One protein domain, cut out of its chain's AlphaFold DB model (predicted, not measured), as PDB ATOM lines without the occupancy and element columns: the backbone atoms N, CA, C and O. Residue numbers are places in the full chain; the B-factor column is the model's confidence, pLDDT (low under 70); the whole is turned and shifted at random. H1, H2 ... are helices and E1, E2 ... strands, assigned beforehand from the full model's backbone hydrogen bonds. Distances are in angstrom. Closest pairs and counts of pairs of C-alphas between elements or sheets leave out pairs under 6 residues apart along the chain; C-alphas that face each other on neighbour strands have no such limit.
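AT A GLANCE: This is residues 44 to 107 of the 115 residues of an uncharacterized protein of Artemisia annua (UniProt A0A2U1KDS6). What is the shape? A small two-stranded hairpin, E1 and E2, runs on into the short helix H1 to make a head at one end of the long helix H2; H3 meets H2's other end at a corner, and the whole is a wide, open U. What is it made of? The 64 printed residues hold E1, E2, H1, H2 and H3 in that order, mostly helix, with an antiparallel sheet E1 - E2. How large is it? It is extended, with a radius of gyration of the C-alphas of 19.4 A and spans of 55 by 27 by 15 A.

IN THESE COORDINATES: Where is the sheet? E1 is residues 44 to 46, beginning at C-alpha 44 (-32.953, 54.665, 9.887), and E2 is residues 49 to 52. Where are the helices? H1 is residues 53 to 59, 10.1 A long; H2 is residues 65 to 85, 29.3 A. H3 is residues 88 to 105, 25.9 A, ending at C-alpha 105 (0.789, 37.718, 19.128).

HOW THE PARTS SIT: How do the strands pair? E1 and E2 are an antiparallel hairpin, with N 51 and O 44 2.8 A apart, within hydrogen-bond range. How do the helices stand? H1 and H2 are close but not clearly touching, closest at the C-alphas of Phe 57 and Ala 67, 6.6 A. They run opposite ways at a steep tilt of 35.1 degrees, only just past shallow. And H3? H2 and H3 are close but not clearly touching, closest at the C-alphas of His 84 and His 90, 6.5 A. They run the same way at a steep tilt of 69 degrees, only just short of about perpendicular. Are the helix backbones complete? Each O i to N i+4 pair is within hydrogen-bond range in H1 and H3, and 16 of 17 in H2.

THE WHOLE: How far does it reach? The two C-alphas farthest apart, of Arg 63 and Asn 107, are 57.5 A apart. Are there cuts or long links? The printed part has no cut, and its links are tight. Where is confidence low? Residues 54 to 68 are under 70 in pLDDT.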
ATOM      1  N   CYS A  44     -32.493  55.794  10.682       74.62
ATOM      2  CA  CYS A  44     -32.953  54.665   9.887       74.62
ATOM      3  C   CYS A  44     -33.755  55.164   8.680       74.62
ATOM      4  O   CYS A  44     -34.305  56.267   8.688       74.62
ATOM      5  N   TYR A  45     -33.819  54.356   7.623       80.06
ATOM      6  CA  TYR A  45     -34.580  54.686   6.421       80.06
ATOM      7  C   TYR A  45     -35.819  53.799   6.344       80.06
ATOM      8  O   TYR A  45     -35.708  52.586   6.165       80.06
ATOM      9  N   VAL A  46     -36.992  54.406   6.504       72.69
ATOM     10  CA  VAL A  46     -38.293  53.724   6.473       72.69
ATOM     11  C   VAL A  46     -39.177  54.458   5.472       72.69
ATOM     12  O   VAL A  46     -39.188  55.684   5.451       72.69
ATOM     13  N   ASP A  47     -39.863  53.722   4.593       78.94
ATOM     14  CA  ASP A  47     -40.792  54.265   3.585       78.94
ATOM     15  C   ASP A  47     -40.241  55.407   2.715       78.94
ATOM     16  O   ASP A  47     -40.973  56.277   2.246       78.94
ATOM     17  N   GLY A  48     -38.932  55.414   2.462       80.25
ATOM     18  CA  GLY A  48     -38.321  56.459   1.646       80.25
ATOM     19  C   GLY A  48     -37.887  57.708   2.427       80.25
ATOM     20  O   GLY A  48     -37.417  58.674   1.820       80.25
ATOM     21  N   VAL A  49     -38.018  57.707   3.755       80.12
ATOM     22  CA  VAL A  49     -37.761  58.864   4.618       80.12
ATOM     23  C   VAL A  49     -36.672  58.539   5.639       80.12
ATOM     24  O   VAL A  49     -36.635  57.459   6.230       80.12
ATOM     25  N   ASN A  50     -35.756  59.490   5.839       78.00
ATOM     26  CA  ASN A  50     -34.747  59.424   6.893       78.00
ATOM     27  C   ASN A  50     -35.410  59.776   8.229       78.00
ATOM     28  O   ASN A  50     -35.793  60.926   8.443       78.00
ATOM     29  N   HIS A  51     -35.543  58.792   9.110       74.44
ATOM     30  CA  HIS A  51     -36.076  58.974  10.451       74.44
ATOM     31  C   HIS A  51     -34.938  58.950  11.459       74.44
ATOM     32  O   HIS A  51     -34.124  58.027  11.467       74.44
ATOM     33  N   ASN A  52     -34.900  59.946  12.343       77.81
ATOM     34  CA  ASN A  52     -34.115  59.817  13.559       77.81
ATOM     35  C   ASN A  52     -34.737  58.689  14.397       77.81
ATOM     36  O   ASN A  52     -35.947  58.684  14.636       77.81
ATOM     37  N   ILE A  53     -33.925  57.714  14.806       71.62
ATOM     38  CA  ILE A  53     -34.395  56.540  15.553       71.62
ATOM     39  C   ILE A  53     -35.095  56.969  16.847       71.62
ATOM     40  O   ILE A  53     -36.133  56.415  17.198       71.62
ATOM     41  N   PHE A  54     -34.597  58.012  17.508       64.69
ATOM     42  CA  PHE A  54     -35.184  58.545  18.733       64.69
ATOM     43  C   PHE A  54     -36.565  59.181  18.490       64.69
ATOM     44  O   PHE A  54     -37.489  59.008  19.289       64.69
ATOM     45  N   ASP A  55     -36.747  59.860  17.356       66.44
ATOM     46  CA  ASP A  55     -38.036  60.444  16.964       66.44
ATOM     47  C   ASP A  55     -39.044  59.399  16.485       66.44
ATOM     48  O   ASP A  55     -40.247  59.564  16.714       66.44
ATOM     49  N   LEU A  56     -38.588  58.300  15.873       63.97
ATOM     50  CA  LEU A  56     -39.450  57.169  15.527       63.97
ATOM     51  C   LEU A  56     -40.144  56.629  16.779       63.97
ATOM     52  O   LEU A  56     -41.343  56.390  16.755       63.97
ATOM     53  N   PHE A  57     -39.423  56.518  17.892       58.84
ATOM     54  CA  PHE A  57     -39.981  56.044  19.156       58.84
ATOM     55  C   PHE A  57     -40.891  57.071  19.852       58.84
ATOM     56  O   PHE A  57     -41.899  56.689  20.442       58.84
ATOM     57  N   LYS A  58     -40.620  58.379  19.727       61.62
ATOM     58  CA  LYS A  58     -41.518  59.438  20.235       61.62
ATOM     59  C   LYS A  58     -42.829  59.541  19.446       61.62
ATOM     60  O   LYS A  58     -43.892  59.772  20.024       61.62
ATOM     61  N   THR A  59     -42.753  59.406  18.121       57.44
ATOM     62  CA  THR A  59     -43.898  59.524  17.198       57.44
ATOM     63  C   THR A  59     -44.666  58.217  17.048       57.44
ATOM     64  O   THR A  59     -45.887  58.246  16.871       57.44
ATOM     65  N   ALA A  60     -44.007  57.074  17.256       57.03
ATOM     66  CA  ALA A  60     -44.636  55.795  17.546       57.03
ATOM     67  C   ALA A  60     -45.207  55.793  18.971       57.03
ATOM     68  O   ALA A  60     -45.015  54.865  19.750       57.03
ATOM     69  N   ARG A  61     -46.105  56.742  19.260       53.53
ATOM     70  CA  ARG A  61     -47.212  56.510  20.197       53.53
ATOM     71  C   ARG A  61     -48.199  55.504  19.585       53.53
ATOM     72  O   ARG A  61     -49.418  55.652  19.668       53.53
ATOM     73  N   SER A  62     -47.687  54.485  18.895       58.50
ATOM     74  CA  SER A  62     -48.445  53.305  18.550       58.50
ATOM     75  C   SER A  62     -48.864  52.676  19.866       58.50
ATOM     76  O   SER A  62     -48.045  52.493  20.762       58.50
ATOM     77  N   ARG A  63     -50.146  52.334  19.979       56.75
ATOM     78  CA  ARG A  63     -50.755  51.637  21.125       56.75
ATOM     79  C   ARG A  63     -50.193  50.215  21.341       56.75
ATOM     80  O   ARG A  63     -50.883  49.367  21.896       56.75
ATOM     81  N   SER A  64     -48.993  49.918  20.847       66.56
ATOM     82  CA  SER A  64     -48.297  48.663  21.074       66.56
ATOM     83  C   SER A  64     -47.519  48.758  22.384       66.56
ATOM     84  O   SER A  64     -46.812  49.730  22.642       66.56
ATOM     85  N   GLN A  65     -47.635  47.719  23.207       62.91
ATOM     86  CA  GLN A  65     -46.836  47.570  24.428       62.91
ATOM     87  C   GLN A  65     -45.336  47.665  24.119       62.91
ATOM     88  O   GLN A  65     -44.592  48.286  24.864       62.91
ATOM     89  N   LEU A  66     -44.930  47.180  22.941       60.97
ATOM     90  CA  LEU A  66     -43.552  47.214  22.463       60.97
ATOM     91  C   LEU A  66     -42.962  48.628  22.351       60.97
ATOM     92  O   LEU A  66     -41.780  48.799  22.616       60.97
ATOM     93  N   ALA A  67     -43.747  49.639  21.964       64.75
ATOM     94  CA  ALA A  67     -43.231  51.005  21.882       64.75
ATOM     95  C   ALA A  67     -43.090  51.636  23.275       64.75
ATOM     96  O   ALA A  67     -42.110  52.313  23.542       64.75
ATOM     97  N   ASN A  68     -44.033  51.392  24.187       65.44
ATOM     98  CA  ASN A  68     -44.023  52.037  25.500       65.44
ATOM     99  C   ASN A  68     -43.081  51.347  26.503       65.44
ATOM    100  O   ASN A  68     -42.304  52.011  27.180       65.44
ATOM    101  N   GLU A  69     -43.142  50.018  26.594       73.00
ATOM    102  CA  GLU A  69     -42.263  49.222  27.462       73.00
ATOM    103  C   GLU A  69     -40.873  49.099  26.841       73.00
ATOM    104  O   GLU A  69     -39.882  49.359  27.516       73.00
ATOM    105  N   GLY A  70     -40.796  48.869  25.525       78.00
ATOM    106  CA  GLY A  70     -39.515  48.729  24.838       78.00
ATOM    107  C   GLY A  70     -38.618  49.957  24.976       78.00
ATOM    108  O   GLY A  70     -37.430  49.793  25.216       78.00
ATOM    109  N   ILE A  71     -39.142  51.190  24.898       77.56
ATOM    110  CA  ILE A  71     -38.323  52.403  25.113       77.56
ATOM    111  C   ILE A  71     -37.693  52.414  26.512       77.56
ATOM    112  O   ILE A  71     -36.516  52.752  26.654       77.56
ATOM    113  N   ASN A  72     -38.457  52.045  27.544       83.00
ATOM    114  CA  ASN A  72     -37.944  51.991  28.911       83.00
ATOM    115  C   ASN A  72     -36.910  50.872  29.077       83.00
ATOM    116  O   ASN A  72     -35.883  51.100  29.714       83.00
ATOM    117  N   ASP A  73     -37.135  49.715  28.452       86.06
ATOM    118  CA  ASP A  73     -36.184  48.600  28.449       86.06
ATOM    119  C   ASP A  73     -34.865  48.998  27.775       86.06
ATOM    120  O   ASP A  73     -33.788  48.749  28.317       86.06
ATOM    121  N   TRP A  74     -34.933  49.679  26.625       88.81
ATOM    122  CA  TRP A  74     -33.753  50.184  25.919       88.81
ATOM    123  C   TRP A  74     -32.987  51.212  26.747       88.81
ATOM    124  O   TRP A  74     -31.760  51.137  26.830       88.81
ATOM    125  N   LYS A  75     -33.693  52.143  27.398       88.12
ATOM    126  CA  LYS A  75     -33.071  53.116  28.302       88.12
ATOM    127  C   LYS A  75     -32.367  52.411  29.464       88.12
ATOM    128  O   LYS A  75     -31.196  52.675  29.717       88.12
ATOM    129  N   HIS A  76     -33.049  51.475  30.122       90.75
ATOM    130  CA  HIS A  76     -32.487  50.732  31.246       90.75
ATOM    131  C   HIS A  76     -31.276  49.882  30.839       90.75
ATOM    132  O   HIS A  76     -30.283  49.831  31.568       90.75
ATOM    133  N   LEU A  77     -31.322  49.253  29.662       92.75
ATOM    134  CA  LEU A  77     -30.189  48.521  29.105       92.75
ATOM    135  C   LEU A  77     -28.997  49.452  28.866       92.75
ATOM    136  O   LEU A  77     -27.883  49.118  29.262       92.75
ATOM    137  N   SER A  78     -29.229  50.618  28.261       93.56
ATOM    138  CA  SER A  78     -28.184  51.615  28.009       93.56
ATOM    139  C   SER A  78     -27.519  52.086  29.305       93.56
ATOM    140  O   SER A  78     -26.293  52.101  29.400       93.56
ATOM    141  N   ASP A  79     -28.311  52.421  30.324       94.62
ATOM    142  CA  ASP A  79     -27.796  52.850  31.629       94.62
ATOM    143  C   ASP A  79     -26.996  51.725  32.312       94.62
ATOM    144  O   ASP A  79     -25.913  51.959  32.856       94.62
ATOM    145  N   THR A  80     -27.493  50.487  32.228       96.06
ATOM    146  CA  THR A  80     -26.824  49.296  32.774       96.06
ATOM    147  C   THR A  80     -25.483  49.036  32.092       96.06
ATOM    148  O   THR A  80     -24.487  48.778  32.771       96.06
ATOM    149  N   LEU A  81     -25.431  49.136  30.760       95.94
ATOM    150  CA  LEU A  81     -24.197  48.998  29.985       95.94
ATOM    151  C   LEU A  81     -23.195  50.083  30.362       95.94
ATOM    152  O   LEU A  81     -22.056  49.764  30.688       95.94
ATOM    153  N   LYS A  82     -23.635  51.343  30.422       96.88
ATOM    154  CA  LYS A  82     -22.784  52.459  30.833       96.88
ATOM    155  C   LYS A  82     -22.187  52.224  32.220       96.88
ATOM    156  O   LYS A  82     -20.993  52.437  32.415       96.88
ATOM    157  N   PHE A  83     -22.982  51.762  33.186       96.62
ATOM    158  CA  PHE A  83     -22.468  51.435  34.517       96.62
ATOM    159  C   PHE A  83     -21.461  50.276  34.478       96.62
ATOM    160  O   PHE A  83     -20.393  50.370  35.084       96.62
ATOM    161  N   HIS A  84     -21.768  49.205  33.741       96.94
ATOM    162  CA  HIS A  84     -20.875  48.060  33.581       96.94
ATOM    163  C   HIS A  84     -19.535  48.461  32.952       96.94
ATOM    164  O   HIS A  84     -18.489  48.118  33.494       96.94
ATOM    165  N   GLU A  85     -19.545  49.206  31.850       95.62
ATOM    166  CA  GLU A  85     -18.340  49.639  31.127       95.62
ATOM    167  C   GLU A  85     -17.436  50.542  31.979       95.62
ATOM    168  O   GLU A  85     -16.212  50.483  31.872       95.62
ATOM    169  N   ASN A  86     -18.025  51.333  32.880       96.00
ATOM    170  CA  ASN A  86     -17.280  52.168  33.826       96.00
ATOM    171  C   ASN A  86     -16.874  51.425  35.113       96.00
ATOM    172  O   ASN A  86     -16.189  51.998  35.964       96.00
ATOM    173  N   SER A  87     -17.274  50.162  35.286       97.81
ATOM    174  CA  SER A  87     -16.932  49.385  36.476       97.81
ATOM    175  C   SER A  87     -15.450  48.994  36.505       97.81
ATOM    176  O   SER A  87     -14.807  48.747  35.479       97.81
ATOM    177  N   SER A  88     -14.896  48.885  37.713       97.25
ATOM    178  CA  SER A  88     -13.519  48.423  37.914       97.25
ATOM    179  C   SER A  88     -13.310  46.997  37.406       97.25
ATOM    180  O   SER A  88     -12.262  46.702  36.836       97.25
ATOM    181  N   GLU A  89     -14.313  46.129  37.556       97.75
ATOM    182  CA  GLU A  89     -14.295  44.762  37.035       97.75
ATOM    183  C   GLU A  89     -14.150  44.745  35.509       97.75
ATOM    184  O   GLU A  89     -13.268  44.060  34.990       97.75
ATOM    185  N   HIS A  90     -14.944  45.548  34.792       97.88
ATOM    186  CA  HIS A  90     -14.813  45.690  33.343       97.88
ATOM    187  C   HIS A  90     -13.409  46.161  32.951       97.88
ATOM    188  O   HIS A  90     -12.771  45.553  32.091       97.88
ATOM    189  N   MET A  91     -12.880  47.184  33.628       97.94
ATOM    190  CA  MET A  91     -11.544  47.719  33.359       97.94
ATOM    191  C   MET A  91     -10.437  46.675  33.577       97.94
ATOM    192  O   MET A  91      -9.509  46.573  32.774       97.94
ATOM    193  N   ILE A  92     -10.525  45.887  34.651       97.62
ATOM    194  CA  ILE A  92      -9.570  44.811  34.946       97.62
ATOM    195  C   ILE A  92      -9.654  43.733  33.867       97.62
ATOM    196  O   ILE A  92      -8.635  43.388  33.271       97.62
ATOM    197  N   ASN A  93     -10.862  43.261  33.560       97.38
ATOM    198  CA  ASN A  93     -11.081  42.225  32.555       97.38
ATOM    199  C   ASN A  93     -10.592  42.670  31.170       97.38
ATOM    200  O   ASN A  93      -9.929  41.901  30.472       97.38
ATOM    201  N   PHE A  94     -10.847  43.925  30.792       97.19
ATOM    202  CA  PHE A  94     -10.373  44.497  29.535       97.19
ATOM    203  C   PHE A  94      -8.840  44.569  29.470       97.19
ATOM    204  O   PHE A  94      -8.235  44.215  28.452       97.19
ATOM    205  N   ARG A  95      -8.181  44.960  30.569       96.69
ATOM    206  CA  ARG A  95      -6.710  44.957  30.672       96.69
ATOM    207  C   ARG A  95      -6.138  43.549  30.554       96.69
ATOM    208  O   ARG A  95      -5.213  43.345  29.771       96.69
ATOM    209  N   THR A  96      -6.705  42.580  31.272       95.81
ATOM    210  CA  THR A  96      -6.298  41.171  31.188       95.81
ATOM    211  C   THR A  96      -6.460  40.639  29.768       95.81
ATOM    212  O   THR A  96      -5.551  40.002  29.241       95.81
ATOM    213  N   LEU A  97      -7.576  40.942  29.100       96.62
ATOM    214  CA  LEU A  97      -7.794  40.539  27.713       96.62
ATOM    215  C   LEU A  97      -6.746  41.146  26.769       96.62
ATOM    216  O   LEU A  97      -6.205  40.442  25.918       96.62
ATOM    217  N   THR A  98      -6.427  42.430  26.941       96.62
ATOM    218  CA  THR A  98      -5.419  43.128  26.131       96.62
ATOM    219  C   THR A  98      -4.026  42.517  26.318       96.62
ATOM    220  O   THR A  98      -3.330  42.244  25.341       96.62
ATOM    221  N   GLU A  99      -3.626  42.226  27.559       95.19
ATOM    222  CA  GLU A  99      -2.361  41.539  27.859       95.19
ATOM    223  C   GLU A  99      -2.298  40.158  27.186       95.19
ATOM    224  O   GLU A  99      -1.301  39.807  26.549       95.19
ATOM    225  N   LEU A 100      -3.382  39.381  27.279       93.56
ATOM    226  CA  LEU A 100      -3.473  38.064  26.651       93.56
ATOM    227  C   LEU A 100      -3.338  38.149  25.128       93.56
ATOM    228  O   LEU A 100      -2.618  37.341  24.541       93.56
ATOM    229  N   GLN A 101      -3.969  39.135  24.486       95.69
ATOM    230  CA  GLN A 101      -3.824  39.363  23.045       95.69
ATOM    231  C   GLN A 101      -2.370  39.656  22.659       95.69
ATOM    232  O   GLN A 101      -1.855  39.058  21.712       95.69
ATOM    233  N   VAL A 102      -1.680  40.522  23.410       94.62
ATOM    234  CA  VAL A 102      -0.258  40.823  23.176       94.62
ATOM    235  C   VAL A 102       0.585  39.553  23.281       94.62
ATOM    236  O   VAL A 102       1.370  39.263  22.380       94.62
ATOM    237  N   ARG A 103       0.385  38.757  24.335       93.62
ATOM    238  CA  ARG A 103       1.125  37.505  24.558       93.62
ATOM    239  C   ARG A 103       0.896  36.478  23.457       93.62
ATOM    240  O   ARG A 103       1.851  35.836  23.016       93.62
ATOM    241  N   LEU A 104      -0.344  36.339  22.994       92.38
ATOM    242  CA  LEU A 104      -0.683  35.457  21.879       92.38
ATOM    243  C   LEU A 104       0.026  35.890  20.590       92.38
ATOM    244  O   LEU A 104       0.595  35.041  19.907       92.38
ATOM    245  N   ASN A 105       0.096  37.195  20.311       93.69
ATOM    246  CA  ASN A 105       0.789  37.718  19.128       93.69
ATOM    247  C   ASN A 105       2.295  37.410  19.118       93.69
ATOM    248  O   ASN A 105       2.870  37.194  18.053       93.69
ATOM    249  N   ILE A 106       2.937  37.346  20.287       92.94
ATOM    250  CA  ILE A 106       4.368  37.011  20.414       92.94
ATOM    251  C   ILE A 106       4.625  35.524  20.719       92.94
ATOM    252  O   ILE A 106       5.753  35.148  21.043       92.94
ATOM    253  N   ASN A 107       3.603  34.662  20.622       89.62
ATOM    254  CA  ASN A 107       3.678  33.234  20.971       89.62
ATOM    255  C   ASN A 107       4.295  32.998  22.368       89.62
ATOM    256  O   ASN A 107       5.101  32.081  22.602       89.62
TER     257      ASN A 107